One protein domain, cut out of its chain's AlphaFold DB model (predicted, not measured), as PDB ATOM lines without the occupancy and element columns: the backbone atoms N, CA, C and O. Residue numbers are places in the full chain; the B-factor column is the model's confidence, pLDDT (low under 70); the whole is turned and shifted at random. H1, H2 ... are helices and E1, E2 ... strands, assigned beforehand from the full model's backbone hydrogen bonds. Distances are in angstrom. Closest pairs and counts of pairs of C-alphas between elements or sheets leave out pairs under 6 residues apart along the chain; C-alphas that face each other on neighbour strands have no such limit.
ATOM      1  N   TYR A  11     -10.545  16.630   9.153       93.88
ATOM      2  CA  TYR A  11     -11.960  16.559   8.813       93.88
ATOM      3  C   TYR A  11     -12.213  15.388   7.862       93.88
ATOM      4  O   TYR A  11     -11.552  15.234   6.835       93.88
ATOM      5  N   VAL A  12     -13.204  14.568   8.198       92.50
ATOM      6  CA  VAL A  12     -13.596  13.368   7.450       92.50
ATOM      7  C   VAL A  12     -15.114  13.220   7.415       92.50
ATOM      8  O   VAL A  12     -15.833  13.801   8.229       92.50
ATOM      9  N   LEU A  13     -15.620  12.414   6.484       91.06
ATOM     10  CA  LEU A  13     -17.007  11.961   6.506       91.06
ATOM     11  C   LEU A  13     -17.121  10.664   7.303       91.06
ATOM     12  O   LEU A  13     -16.476   9.664   6.982       91.06
ATOM     13  N   PHE A  14     -18.018  10.666   8.282       88.25
ATOM     14  CA  PHE A  14     -18.453   9.489   9.023       88.25
ATOM     15  C   PHE A  14     -19.983   9.445   9.010       88.25
ATOM     16  O   PHE A  14     -20.634  10.418   9.385       88.25
ATOM     17  N   ASN A  15     -20.579   8.350   8.529       87.56
ATOM     18  CA  ASN A  15     -22.037   8.236   8.346       87.56
ATOM     19  C   ASN A  15     -22.658   9.429   7.583       87.56
ATOM     20  O   ASN A  15     -23.714   9.936   7.956       87.56
ATOM     21  N   ASN A  16     -21.983   9.888   6.520       86.62
ATOM     22  CA  ASN A  16     -22.357  11.054   5.701       86.62
ATOM     23  C   ASN A  16     -22.430  12.392   6.462       86.62
ATOM     24  O   ASN A  16     -22.990  13.356   5.948       86.62
ATOM     25  N   LYS A  17     -21.848  12.468   7.661       89.00
ATOM     26  CA  LYS A  17     -21.683  13.706   8.420       89.00
ATOM     27  C   LYS A  17     -20.207  14.057   8.523       89.00
ATOM     28  O   LYS A  17     -19.362  13.176   8.682       89.00
ATOM     29  N   THR A  18     -19.906  15.347   8.440       90.31
ATOM     30  CA  THR A  18     -18.561  15.859   8.702       90.31
ATOM     31  C   THR A  18     -18.233  15.671  10.177       90.31
ATOM     32  O   THR A  18     -19.026  16.031  11.045       90.31
ATOM     33  N   LYS A  19     -17.061  15.111  10.454       91.06
ATOM     34  CA  LYS A  19     -16.528  14.907  11.798       91.06
ATOM     35  C   LYS A  19     -15.020  15.172  11.797       91.06
ATOM     36  O   LYS A  19     -14.358  14.977  10.783       91.06
ATOM     37  N   THR A  20     -14.485  15.577  12.943       92.00
ATOM     38  CA  THR A  20     -13.042  15.608  13.204       92.00
ATOM     39  C   THR A  20     -12.560  14.268  13.759       92.00
ATOM     40  O   THR A  20     -13.186  13.717  14.666       92.00
ATOM     41  N   VAL A  21     -11.447  13.763  13.236       89.62
ATOM     42  CA  VAL A  21     -10.769  12.559  13.737       89.62
ATOM     43  C   VAL A  21     -10.214  12.807  15.142       89.62
ATOM     44  O   VAL A  21      -9.472  13.767  15.352       89.62
ATOM     45  N   ASP A  22     -10.521  11.916  16.083       89.31
ATOM     46  CA  ASP A  22     -10.071  11.964  17.482       89.31
ATOM     47  C   ASP A  22      -9.430  10.629  17.924       89.31
ATOM     48  O   ASP A  22      -9.623   9.592  17.297       89.31
ATOM     49  N   LEU A  23      -8.684  10.622  19.033       81.81
ATOM     50  CA  LEU A  23      -8.136   9.416  19.667       81.81
ATOM     51  C   LEU A  23      -9.219   8.370  19.952       81.81
ATOM     52  O   LEU A  23      -8.984   7.181  19.763       81.81
ATOM     53  N   SER A  24     -10.416   8.807  20.353       81.25
ATOM     54  CA  SER A  24     -11.560   7.919  20.601       81.25
ATOM     55  C   SER A  24     -12.050   7.174  19.350       81.25
ATOM     56  O   SER A  24     -12.806   6.205  19.454       81.25
ATOM     57  N   ASP A  25     -11.631   7.603  18.157       79.31
ATOM     58  CA  ASP A  25     -11.919   6.917  16.902       79.31
ATOM     59  C   ASP A  25     -10.977   5.741  16.618       79.31
ATOM     60  O   ASP A  25     -11.300   4.901  15.776       79.31
ATOM     61  N   PHE A  26      -9.864   5.642  17.348       76.75
ATOM     62  CA  PHE A  26      -8.894   4.558  17.255       76.75
ATOM     63  C   PHE A  26      -8.906   3.775  18.565       76.75
ATOM     64  O   PHE A  26      -8.243   4.131  19.536       76.75
ATOM     65  N   GLY A  27      -9.705   2.710  18.616       69.81
ATOM     66  CA  GLY A  27      -9.963   2.014  19.870       69.81
ATOM     67  C   GLY A  27     -10.085   0.508  19.737       69.81
ATOM     68  O   GLY A  27     -10.325  -0.055  18.668       69.81
ATOM     69  N   THR A  28      -9.932  -0.145  20.880       69.06
ATOM     70  CA  THR A  28     -10.295  -1.545  21.079       69.06
ATOM     71  C   THR A  28     -11.494  -1.566  22.015       69.06
ATOM     72  O   THR A  28     -11.427  -1.028  23.119       69.06
ATOM     73  N   GLU A  29     -12.603  -2.142  21.575       70.94
ATOM     74  CA  GLU A  29     -13.745  -2.400  22.444       70.94
ATOM     75  C   GLU A  29     -13.573  -3.769  23.084       70.94
ATOM     76  O   GLU A  29     -13.246  -4.742  22.406       70.94
ATOM     77  N   TRP A  30     -13.787  -3.839  24.391       72.44
ATOM     78  CA  TRP A  30     -13.672  -5.074  25.154       72.44
ATOM     79  C   TRP A  30     -15.062  -5.632  25.434       72.44
ATOM     80  O   TRP A  30     -15.945  -4.925  25.913       72.44
ATOM     81  N   THR A  31     -15.267  -6.911  25.136       67.12
ATOM     82  CA  THR A  31     -16.474  -7.658  25.499       67.12
ATOM     83  C   THR A  31     -16.047  -8.871  26.327       67.12
ATOM     84  O   THR A  31     -15.703  -9.920  25.784       67.12
ATOM     85  N   GLY A  32     -16.014  -8.715  27.654       74.00
ATOM     86  CA  GLY A  32     -15.389  -9.695  28.553       74.00
ATOM     87  C   GLY A  32     -13.866  -9.720  28.378       74.00
ATOM     88  O   GLY A  32     -13.245  -8.663  28.295       74.00
ATOM     89  N   ASP A  33     -13.277 -10.912  28.265       77.00
ATOM     90  CA  ASP A  33     -11.825 -11.098  28.075       77.00
ATOM     91  C   ASP A  33     -11.364 -10.922  26.611       77.00
ATOM     92  O   ASP A  33     -10.185 -11.079  26.295       77.00
ATOM     93  N   LEU A  34     -12.288 -10.618  25.694       60.78
ATOM     94  CA  LEU A  34     -12.016 -10.467  24.265       60.78
ATOM     95  C   LEU A  34     -12.050  -8.990  23.866       60.78
ATOM     96  O   LEU A  34     -13.075  -8.323  24.001       60.78
ATOM     97  N   GLY A  35     -10.936  -8.489  23.331       68.88
ATOM     98  CA  GLY A  35     -10.857  -7.176  22.691       68.88
ATOM     99  C   GLY A  35     -11.087  -7.273  21.181       68.88
ATOM    100  O   GLY A  35     -10.512  -8.141  20.523       68.88
ATOM    101  N   ARG A  36     -11.888  -6.370  20.607       67.50
ATOM    102  CA  ARG A  36     -12.010  -6.163  19.155       67.50
ATOM    103  C   ARG A  36     -11.557  -4.762  18.772       67.50
ATOM    104  O   ARG A  36     -11.966  -3.784  19.390       67.50
ATOM    105  N   THR A  37     -10.737  -4.643  17.737       63.25
ATOM    106  CA  THR A  37     -10.385  -3.330  17.187       63.25
ATOM    107  C   THR A  37     -11.588  -2.756  16.449       63.25
ATOM    108  O   THR A  37     -12.124  -3.400  15.546       63.25
ATOM    109  N   ILE A  38     -12.024  -1.555  16.828       64.75
ATOM    110  CA  ILE A  38     -13.031  -0.814  16.072       64.75
ATOM    111  C   ILE A  38     -12.279   0.040  15.058       64.75
ATOM    112  O   ILE A  38     -11.611   1.004  15.424       64.75
ATOM    113  N   PHE A  39     -12.421  -0.292  13.779       64.25
ATOM    114  CA  PHE A  39     -12.044   0.608  12.697       64.25
ATOM    115  C   PHE A  39     -13.308   1.302  12.203       64.25
ATOM    116  O   PHE A  39     -14.177   0.670  11.601       64.25
ATOM    117  N   LYS A  40     -13.441   2.600  12.490       72.94
ATOM    118  CA  LYS A  40     -14.492   3.415  11.875       72.94
ATOM    119  C   LYS A  40     -14.129   3.643  10.412       72.94
ATOM    120  O   LYS A  40     -13.006   4.029  10.099       72.94
ATOM    121  N   GLU A  41     -15.077   3.401   9.513       80.19
ATOM    122  CA  GLU A  41     -14.888   3.721   8.101       80.19
ATOM    123  C   GLU A  41     -15.015   5.230   7.895       80.19
ATOM    124  O   GLU A  41     -16.104   5.805   7.994       80.19
ATOM    125  N   PHE A  42     -13.887   5.868   7.597       87.50
ATOM    126  CA  PHE A  42     -13.832   7.272   7.223       87.50
ATOM    127  C   PHE A  42     -13.776   7.423   5.712       87.50
ATOM    128  O   PHE A  42     -13.043   6.714   5.018       87.50
ATOM    129  N   LYS A  43     -14.545   8.381   5.201       91.00
ATOM    130  CA  LYS A  43     -14.484   8.784   3.800       91.00
ATOM    131  C   LYS A  43     -13.790  10.142   3.686       91.00
ATOM    132  O   LYS A  43     -14.044  11.020   4.515       91.00
ATOM    133  N   PRO A  44     -12.931  10.330   2.671       92.19
ATOM    134  CA  PRO A  44     -12.336  11.630   2.405       92.19
ATOM    135  C   PRO A  44     -13.420  12.640   2.019       92.19
ATOM    136  O   PRO A  44     -14.444  12.273   1.437       92.19
ATOM    137  N   ILE A  45     -13.173  13.913   2.319       92.56
ATOM    138  CA  ILE A  45     -14.016  15.020   1.867       92.56
ATOM    139  C   ILE A  45     -13.325  15.677   0.671       92.56
ATOM    140  O   ILE A  45     -12.213  16.172   0.855       92.56
ATOM    141  N   PRO A  46     -13.939  15.700  -0.526       92.25
ATOM    142  CA  PRO A  46     -13.404  16.451  -1.654       92.25
ATOM    143  C   PRO A  46     -13.255  17.927  -1.296       92.25
ATOM    144  O   PRO A  46     -14.175  18.529  -0.732       92.25
ATOM    145  N   VAL A  47     -12.102  18.506  -1.616       89.56
ATOM    146  CA  VAL A  47     -11.893  19.939  -1.420       89.56
ATOM    147  C   VAL A  47     -12.707  20.723  -2.452       89.56
ATOM    148  O   VAL A  47     -12.823  20.349  -3.618       89.56
ATOM    149  N   ASN A  48     -13.322  21.815  -2.011       87.56
ATOM    150  CA  ASN A  48     -14.074  22.723  -2.864       87.56
ATOM    151  C   ASN A  48     -13.896  24.166  -2.363       87.56
ATOM    152  O   ASN A  48     -13.264  24.407  -1.334       87.56
ATOM    153  N   LYS A  49     -14.462  25.137  -3.085       84.88
ATOM    154  CA  LYS A  49     -14.353  26.561  -2.728       84.88
ATOM    155  C   LYS A  49     -14.934  26.885  -1.347       84.88
ATOM    156  O   LYS A  49     -14.371  27.717  -0.649       84.88
ATOM    157  N   GLU A  50     -16.028  26.227  -0.961       88.00
ATOM    158  CA  GLU A  50     -16.649  26.412   0.358       88.00
ATOM    159  C   GLU A  50     -15.682  25.997   1.463       88.00
ATOM    160  O   GLU A  50     -15.484  26.750   2.401       88.00
ATOM    161  N   TRP A  51     -15.005  24.855   1.318       88.81
ATOM    162  CA  TRP A  51     -13.992  24.418   2.276       88.81
ATOM    163  C   TRP A  51     -12.811  25.373   2.379       88.81
ATOM    164  O   TRP A  51     -12.375  25.639   3.490       88.81
ATOM    165  N   LEU A  52     -12.300  25.899   1.263       86.12
ATOM    166  CA  LEU A  52     -11.215  26.884   1.326       86.12
ATOM    167  C   LEU A  52     -11.644  28.145   2.082       86.12
ATOM    168  O   LEU A  52     -10.918  28.602   2.959       86.12
ATOM    169  N   SER A  53     -12.848  28.645   1.793       85.75
ATOM    170  CA  SER A  53     -13.435  29.784   2.505       85.75
ATOM    171  C   SER A  53     -13.663  29.481   3.986       85.75
ATOM    172  O   SER A  53     -13.389  30.317   4.838       85.75
ATOM    173  N   ASP A  54     -14.180  28.295   4.305       89.19
ATOM    174  CA  ASP A  54     -14.473  27.880   5.675       89.19
ATOM    175  C   ASP A  54     -13.198  27.683   6.501       89.19
ATOM    176  O   ASP A  54     -13.254  27.787   7.720       89.19
ATOM    177  N   LEU A  55     -12.068  27.381   5.860       86.38
ATOM    178  CA  LEU A  55     -10.762  27.175   6.494       86.38
ATOM    179  C   LEU A  55      -9.901  28.446   6.516       86.38
ATOM    180  O   LEU A  55      -8.722  28.361   6.848       86.38
ATOM    181  N   ASP A  56     -10.479  29.596   6.155       80.94
ATOM    182  CA  ASP A  56      -9.795  30.896   6.071       80.94
ATOM    183  C   ASP A  56      -8.534  30.871   5.190       80.94
ATOM    184  O   ASP A  56      -7.560  31.585   5.423       80.94
ATOM    185  N   ILE A  57      -8.528  30.021   4.158       77.38
ATOM    186  CA  ILE A  57      -7.438  30.002   3.188       77.38
ATOM    187  C   ILE A  57      -7.746  31.039   2.118       77.38
ATOM    188  O   ILE A  57      -8.782  30.965   1.455       77.38
ATOM    189  N   LEU A  58      -6.829  31.994   1.941       66.81
ATOM    190  CA  LEU A  58      -6.929  33.060   0.947       66.81
ATOM    191  C   LEU A  58      -7.241  32.470  -0.435       66.81
ATOM    192  O   LEU A  58      -6.415  31.787  -1.027       66.81
ATOM    193  N   THR A  59      -8.438  32.739  -0.955       60.56
ATOM    194  CA  THR A  59      -8.884  32.238  -2.265       60.56
ATOM    195  C   THR A  59      -8.588  33.204  -3.411       60.56
ATOM    196  O   THR A  59      -9.092  33.000  -4.519       60.56
ATOM    197  N   ASP A  60      -7.897  34.318  -3.151       54.06
ATOM    198  CA  ASP A  60      -7.934  35.429  -4.092       54.06
ATOM    199  C   ASP A  60      -6.993  35.229  -5.287       54.06
ATOM    200  O   ASP A  60      -5.814  34.908  -5.177       54.06
ATOM    201  N   SER A  61      -7.570  35.462  -6.461       48.88
ATOM    202  CA  SER A  61      -7.010  35.327  -7.811       48.88
ATOM    203  C   SER A  61      -5.813  36.235  -8.120       48.88
ATOM    204  O   SER A  61      -5.291  36.230  -9.237       48.88
ATOM    205  N   LYS A  62      -5.393  37.046  -7.152       48.28
ATOM    206  CA  LYS A  62      -4.229  37.912  -7.245       48.28
ATOM    207  C   LYS A  62      -3.151  37.282  -6.387       48.28
ATOM    208  O   LYS A  62      -3.176  37.436  -5.175       48.28
ATOM    209  N   PHE A  63      -2.242  36.567  -7.044       53.25
ATOM    210  CA  PHE A  63      -0.984  36.107  -6.466       53.25
ATOM    211  C   PHE A  63      -0.276  37.296  -5.800       53.25
ATOM    212  O   PHE A  63       0.413  38.068  -6.467       53.25
ATOM    213  N   ASP A  64      -0.485  37.482  -4.500       50.78
ATOM    214  CA  ASP A  64       0.449  38.232  -3.678       50.78
ATOM    215  C   ASP A  64       1.536  37.225  -3.304       50.78
ATOM    216  O   ASP A  64       1.324  36.332  -2.486       50.78
ATOM    217  N   TYR A  65       2.666  37.295  -4.009       52.28
ATOM    218  CA  TYR A  65       3.780  36.336  -3.981       52.28
ATOM    219  C   TYR A  65       4.548  36.316  -2.645       52.28
ATOM    220  O   TYR A  65       5.749  36.069  -2.611       52.28
ATOM    221  N   LYS A  66       3.899  36.680  -1.541       53.12
ATOM    222  CA  LYS A  66       4.511  36.798  -0.217       53.12
ATOM    223  C   LYS A  66       4.005  35.757   0.771       53.12
ATOM    224  O   LYS A  66       4.595  35.634   1.841       53.12
ATOM    225  N   GLU A  67       2.955  35.015   0.428       64.00
ATOM    226  CA  GLU A  67       2.335  34.035   1.318       64.00
ATOM    227  C   GLU A  67       1.968  32.753   0.555       64.00
ATOM    228  O   GLU A  67       1.738  32.774  -0.654       64.00
ATOM    229  N   ASN A  68       1.939  31.617   1.259       69.06
ATOM    230  CA  ASN A  68       1.453  30.359   0.692       69.06
ATOM    231  C   ASN A  68      -0.064  30.464   0.478       69.06
ATOM    232  O   ASN A  68      -0.797  30.809   1.406       69.06
ATOM    233  N   VAL A  69      -0.547  30.144  -0.723       72.75
ATOM    234  CA  VAL A  69      -1.951  30.354  -1.124       72.75
ATOM    235  C   VAL A  69      -2.538  29.061  -1.682       72.75
ATOM    236  O   VAL A  69      -1.839  28.304  -2.354       72.75
ATOM    237  N   ALA A  70      -3.831  28.813  -1.451       73.00
ATOM    238  CA  ALA A  70      -4.564  27.750  -2.138       73.00
ATOM    239  C   ALA A  70      -5.703  28.318  -2.989       73.00
ATOM    240  O   ALA A  70      -6.450  29.187  -2.548       73.00
ATOM    241  N   TYR A  71      -5.890  27.788  -4.195       73.06
ATOM    242  CA  TYR A  71      -6.965  28.213  -5.092       73.06
ATOM    243  C   TYR A  71      -7.617  27.033  -5.811       73.06
ATOM    244  O   TYR A  71      -7.035  25.962  -5.960       73.06
ATOM    245  N   VAL A  72      -8.846  27.245  -6.298       73.12
ATOM    246  CA  VAL A  72      -9.589  26.259  -7.097       73.12
ATOM    247  C   VAL A  72      -9.800  26.770  -8.516       73.12
ATOM    248  O   VAL A  72     -10.485  27.776  -8.721       73.12
ATOM    249  N   VAL A  73      -9.309  26.022  -9.503       73.25
ATOM    250  CA  VAL A  73      -9.540  26.257 -10.936       73.25
ATOM    251  C   VAL A  73     -10.067  24.977 -11.580       73.25
ATOM    252  O   VAL A  73      -9.576  23.890 -11.303       73.25
ATOM    253  N   ASN A  74     -11.103  25.079 -12.419       76.25
ATOM    254  CA  ASN A  74     -11.719  23.920 -13.089       76.25
ATOM    255  C   ASN A  74     -12.078  22.754 -12.137       76.25
ATOM    256  O   ASN A  74     -11.913  21.591 -12.493       76.25
ATOM    257  N   ASN A  75     -12.568  23.066 -10.929       73.81
ATOM    258  CA  ASN A  75     -12.885  22.105  -9.856       73.81
ATOM    259  C   ASN A  75     -11.692  21.297  -9.313       73.81
ATOM    260  O   ASN A  75     -11.906  20.306  -8.624       73.81
ATOM    261  N   LYS A  76     -10.461  21.730  -9.583       79.31
ATOM    262  CA  LYS A  76      -9.242  21.204  -8.969       79.31
ATOM    263  C   LYS A  76      -8.670  22.231  -8.009       79.31
ATOM    264  O   LYS A  76      -8.654  23.419  -8.336       79.31
ATOM    265  N   CYS A  77      -8.235  21.786  -6.837       83.81
ATOM    266  CA  CYS A  77      -7.570  22.644  -5.869       83.81
ATOM    267  C   CYS A  77      -6.059  22.519  -6.017       83.81
ATOM    268  O   CYS A  77      -5.533  21.421  -6.184       83.81
ATOM    269  N   TYR A  78      -5.374  23.649  -5.915       84.75
ATOM    270  CA  TYR A  78      -3.924  23.735  -5.934       84.75
ATOM    271  C   TYR A  78      -3.457  24.507  -4.711       84.75
ATOM    272  O   TYR A  78      -4.067  25.512  -4.351       84.75
ATOM    273  N   TYR A  79      -2.387  24.032  -4.083       84.25
ATOM    274  CA  TYR A  79      -1.666  24.741  -3.035       84.25
ATOM    275  C   TYR A  79      -0.313  25.184  -3.587       84.25
ATOM    276  O   TYR A  79       0.428  24.365  -4.134       84.25
ATOM    277  N   VAL A  80      -0.004  26.470  -3.454       82.25
ATOM    278  CA  VAL A  80       1.233  27.076  -3.945       82.25
ATOM    279  C   VAL A  80       2.147  27.371  -2.775       82.25
ATOM    280  O   VAL A  80       1.760  28.057  -1.829       82.25
ATOM    281  N   ILE A  81       3.369  26.855  -2.870       79.31
ATOM    282  CA  ILE A  81       4.446  27.120  -1.920       79.31
ATOM    283  C   ILE A  81       5.486  27.982  -2.626       79.31
ATOM    284  O   ILE A  81       6.048  27.556  -3.642       79.31
ATOM    285  N   ASP A  82       5.746  29.175  -2.095       76.25
ATOM    286  CA  ASP A  82       6.855  30.009  -2.564       76.25
ATOM    287  C   ASP A  82       8.183  29.427  -2.058       76.25
ATOM    288  O   ASP A  82       8.301  29.038  -0.894       76.25
ATOM    289  N   THR A  83       9.176  29.305  -2.942       70.88
ATOM    290  CA  THR A  83      10.423  28.588  -2.630       70.88
ATOM    291  C   THR A  83      11.649  29.485  -2.536       70.88
ATOM    292  O   THR A  83      12.465  29.237  -1.649       70.88
ATOM    293  N   TYR A  84      11.798  30.502  -3.400       65.62
ATOM    294  CA  TYR A  84      12.855  31.528  -3.334       65.62
ATOM    295  C   TYR A  84      12.734  32.552  -4.486       65.62
ATOM    296  O   TYR A  84      12.266  32.221  -5.579       65.62
ATOM    297  N   TYR A  85      13.259  33.763  -4.262       62.22
ATOM    298  CA  TYR A  85      13.477  34.804  -5.276       62.22
ATOM    299  C   TYR A  85      14.918  34.754  -5.794       62.22
ATOM    300  O   TYR A  85      15.836  35.115  -5.057       62.22
ATOM    301  N   ASP A  86      15.142  34.355  -7.050       60.62
ATOM    302  CA  ASP A  86      16.470  34.514  -7.662       60.62
ATOM    303  C   ASP A  86      16.777  36.005  -7.900       60.62
ATOM    304  O   ASP A  86      15.894  36.810  -8.189       60.62
ATOM    305  N   SER A  87      18.063  36.345  -7.847       65.81
ATOM    306  CA  SER A  87      18.697  37.626  -8.184       65.81
ATOM    307  C   SER A  87      18.282  38.265  -9.524       65.81
ATOM    308  O   SER A  87      18.646  39.410  -9.782       65.81
ATOM    309  N   ASN A  88      17.515  37.551 -10.353       72.44
ATOM    310  CA  ASN A  88      16.965  37.989 -11.635       72.44
ATOM    311  C   ASN A  88      15.450  38.294 -11.597       72.44
ATOM    312  O   ASN A  88      14.825  38.310 -12.655       72.44
ATOM    313  N   ASP A  89      14.846  38.480 -10.416       64.00
ATOM    314  CA  ASP A  89      13.391  38.679 -10.233       64.00
ATOM    315  C   ASP A  89      12.523  37.515 -10.760       64.00
ATOM    316  O   ASP A  89      11.341  37.678 -11.070       64.00
ATOM    317  N   ALA A  90      13.090  36.309 -10.853       66.31
ATOM    318  CA  ALA A  90      12.330  35.102 -11.155       66.31
ATOM    319  C   ALA A  90      11.789  34.491  -9.852       66.31
ATOM    320  O   ALA A  90      12.564  34.069  -8.990       66.31
ATOM    321  N   THR A  91      10.462  34.436  -9.719       67.50
ATOM    322  CA  THR A  91       9.788  33.727  -8.624       67.50
ATOM    323  C   THR A  91       9.676  32.244  -8.964       67.50
ATOM    324  O   THR A  91       9.088  31.877  -9.984       67.50
ATOM    325  N   CYS A  92      10.221  31.387  -8.101       72.38
ATOM    326  CA  CYS A  92      10.067  29.939  -8.197       72.38
ATOM    327  C   CYS A  92       9.013  29.466  -7.196       72.38
ATOM    328  O   CYS A  92       9.160  29.675  -5.991       72.38
ATOM    329  N   TYR A  93       7.995  28.759  -7.678       77.50
ATOM    330  CA  TYR A  93       6.950  28.189  -6.834       77.50
ATOM    331  C   TYR A  93       6.736  26.705  -7.133       77.50
ATOM    332  O   TYR A  93       7.032  26.215  -8.226       77.50
ATOM    333  N   VAL A  94       6.203  25.988  -6.146       83.06
ATOM    334  CA  VAL A  94       5.745  24.603  -6.292       83.06
ATOM    335  C   VAL A  94       4.227  24.591  -6.206       83.06
ATOM    336  O   VAL A  94       3.659  25.041  -5.216       83.06
ATOM    337  N   GLU A  95       3.582  24.059  -7.242       85.31
ATOM    338  CA  GLU A  95       2.146  23.775  -7.260       85.31
ATOM    339  C   GLU A  95       1.901  22.317  -6.861       85.31
ATOM    340  O   GLU A  95       2.455  21.390  -7.457       85.31
ATOM    341  N   ILE A  96       1.045  22.114  -5.861       88.31
ATOM    342  CA  ILE A  96       0.615  20.794  -5.395       88.31
ATOM    343  C   ILE A  96      -0.884  20.670  -5.654       88.31
ATOM    344  O   ILE A  96      -1.664  21.476  -5.152       88.31
ATOM    345  N   GLU A  97      -1.292  19.668  -6.434       90.81
ATOM    346  CA  GLU A  97      -2.708  19.326  -6.608       90.81
ATOM    347  C   GLU A  97      -3.240  18.675  -5.324       90.81
ATOM    348  O   GLU A  97      -2.612  17.773  -4.767       90.81
ATOM    349  N   ILE A  98      -4.386  19.164  -4.852       90.25
ATOM    350  CA  ILE A  98      -5.057  18.717  -3.633       90.25
ATOM    351  C   ILE A  98      -6.455  18.237  -4.017       90.25
ATOM    352  O   ILE A  98      -7.255  19.009  -4.550       90.25
ATOM    353  N   ASP A  99      -6.774  16.982  -3.710       91.62
ATOM    354  CA  ASP A  99      -8.080  16.394  -4.017       91.62
ATOM    355  C   ASP A  99      -9.009  16.429  -2.799       91.62
ATOM    356  O   ASP A  99     -10.236  16.539  -2.928       91.62
ATOM    357  N   PHE A 100      -8.437  16.359  -1.594       93.25
ATOM    358  CA  PHE A 100      -9.198  16.187  -0.364       93.25
ATOM    359  C   PHE A 100      -8.799  17.155   0.754       93.25
ATOM    360  O   PHE A 100      -7.653  17.575   0.892       93.25
ATOM    361  N   VAL A 101      -9.763  17.464   1.624       92.44
ATOM    362  CA  VAL A 101      -9.583  18.385   2.759       92.44
ATOM    363  C   VAL A 101      -8.480  17.918   3.716       92.44
ATOM    364  O   VAL A 101      -7.712  18.744   4.201       92.44
ATOM    365  N   HIS A 102      -8.346  16.610   3.969       92.44
ATOM    366  CA  HIS A 102      -7.312  16.095   4.881       92.44
ATOM    367  C   HIS A 102      -5.891  16.313   4.342       92.44
ATOM    368  O   HIS A 102      -4.973  16.548   5.123       92.44
ATOM    369  N   GLU A 103      -5.703  16.293   3.020       92.06
ATOM    370  CA  GLU A 103      -4.409  16.564   2.378       92.06
ATOM    371  C   GLU A 103      -4.004  18.024   2.587       92.06
ATOM    372  O   GLU A 103      -2.870  18.298   2.979       92.06
ATOM    373  N   LEU A 104      -4.959  18.946   2.436       90.25
ATOM    374  CA  LEU A 104      -4.768  20.369   2.713       90.25
ATOM    375  C   LEU A 104      -4.386  20.624   4.175       90.25
ATOM    376  O   LEU A 104      -3.434  21.349   4.453       90.25
ATOM    377  N   GLN A 105      -5.099  19.996   5.114       91.06
ATOM    378  CA  GLN A 105      -4.821  20.129   6.547       91.06
ATOM    379  C   GLN A 105      -3.443  19.576   6.919       91.06
ATOM    380  O   GLN A 105      -2.722  20.183   7.710       91.06
ATOM    381  N   ASN A 106      -3.067  18.427   6.358       92.31
ATOM    382  CA  ASN A 106      -1.766  17.822   6.622       92.31
ATOM    383  C   ASN A 106      -0.623  18.643   6.026       92.31
ATOM    384  O   ASN A 106       0.416  18.783   6.673       92.31
ATOM    385  N   LEU A 107      -0.817  19.207   4.830       89.25
ATOM    386  CA  LEU A 107       0.155  20.099   4.213       89.25
ATOM    387  C   LEU A 107       0.331  21.374   5.045       89.25
ATOM    388  O   LEU A 107       1.458  21.696   5.407       89.25
ATOM    389  N   HIS A 108      -0.768  22.039   5.423       87.19
ATOM    390  CA  HIS A 108      -0.728  23.225   6.280       87.19
ATOM    391  C   HIS A 108       0.038  22.951   7.577       87.19
ATOM    392  O   HIS A 108       1.004  23.645   7.877       87.19
ATOM    393  N   PHE A 109      -0.328  21.889   8.301       89.44
ATOM    394  CA  PHE A 109       0.349  21.510   9.540       89.44
ATOM    395  C   PHE A 109       1.842  21.220   9.332       89.44
ATOM    396  O   PHE A 109       2.662  21.598  10.162       89.44
ATOM    397  N   SER A 110       2.214  20.582   8.220       89.25
ATOM    398  CA  SER A 110       3.623  20.296   7.911       89.25
ATOM    399  C   SER A 110       4.440  21.565   7.650       89.25
ATOM    400  O   SER A 110       5.638  21.574   7.919       89.25
ATOM    401  N   LEU A 111       3.803  22.622   7.130       84.19
ATOM    402  CA  LEU A 111       4.447  23.899   6.815       84.19
ATOM    403  C   LEU A 111       4.484  24.863   8.007       84.19
ATOM    404  O   LEU A 111       5.478  25.559   8.190       84.19
ATOM    405  N   THR A 112       3.417  24.922   8.806       84.31
ATOM    406  CA  THR A 112       3.248  25.943   9.856       84.31
ATOM    407  C   THR A 112       3.408  25.393  11.272       84.31
ATOM    408  O   THR A 112       3.679  26.150  12.199       84.31
ATOM    409  N   GLY A 113       3.239  24.081  11.463       87.00
ATOM    410  CA  GLY A 113       3.116  23.456  12.782       87.00
ATOM    411  C   GLY A 113       1.757  23.685  13.455       87.00
ATOM    412  O   GLY A 113       1.557  23.235  14.584       87.00
TER     413      GLY A 113
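This is residues 11 to 113 of the 128 residues of an uncharacterized protein of Mesonia sp. HuA40 (UniProt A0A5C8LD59). A small twisted sheet of three strands, E5, E6 and E7, has the helix H2 lying along one face, and the short helix H1 sits by its edge strand E5. Two separate two-strand hairpins come before this body in the chain: in the first, E1 and E2, the strand E1 comes near the beginning of H2 with Tyr 11 while E2 is apart from H2, and the second, E3 and E4, forms an arm far off at one end, with the turn between E6 and E7 at the other end. The printed part has 103 residues with two named helices and seven named strands, in the order E1 E2 E3 E4 H1 E5 E6 E7 H2; each of its three sheets is antiparallel, and the class is mixed, helices and strands. The whole is loose, with a radius of gyration of the C-alphas of 18.7 A and spans of 70 by 27 by 18 A.

E1, residues 11 to 14, begins at C-alpha 11 at (-11.960, 16.559, 8.813), and E2 is residues 17 to 20. E3, residues 26 to 31, is 16.6 A long, and E4, residues 34 to 39, is 16.0 A. H1 is residues 49 to 54. E5, residues 69 to 73, measures 13.1 A. E6, residues 76 to 85, is the longest strand at 26.7 A and ends at C-alpha 85 at (13.477, 34.804, -5.276). E7, residues 91 to 98, measures 21.7 A. H2, residues 101 to 112, measures 16.5 A and ends at C-alpha 112 at (3.248, 25.943, 9.856).

E1 and E2 are an antiparallel hairpin, with N 12 and O 19 2.9 A apart, within hydrogen-bond range. The closest C-alphas of E1 and H2, Tyr 11 and His 102, are 6.1 A apart. E3 and E4 are another antiparallel hairpin, with N 29 and O 36 at 2.8 A, and E3 is apart from E1 and E2. H1 only grazes the sheet E5 E6 E7, with its residues 49 to 52; Lys 49 and Val 72 of E5 have the closest C-alphas, 6.5 A apart. E5, E6 and E7 are a meander, each strand the antiparallel neighbour of the one before, in a strongly twisted sheet. N 71 and O 78 are 2.9 A apart between E5 and E6, a hairpin, and N 79 and O 96 are 2.9 A apart between E6 and E7, also a hairpin. H2 is on one face of this sheet, two layers, a helix over a sheet, at a height of 10.4 A. It lies over E6 and E7 and runs along the strands, at 7 degrees to E6 on the local plane. H1 and H2 are close but not clearly touching, at a steep tilt of 54 degrees, the same way, with the C-alphas of Trp 51 and Val 101 closest at 7.5 A. In both helices every O i to N i+4 pair is within hydrogen-bond range.

The two C-alphas farthest apart, those of Gly 32 and Asn 88, are 70.3 A apart. The printed part has no cut. The link from H1 to E5, residues 55 to 68, is long. The mean pLDDT of the printed part is 78.4, and 27 residues are under 70, among them 34 to 39 and 58 to 68.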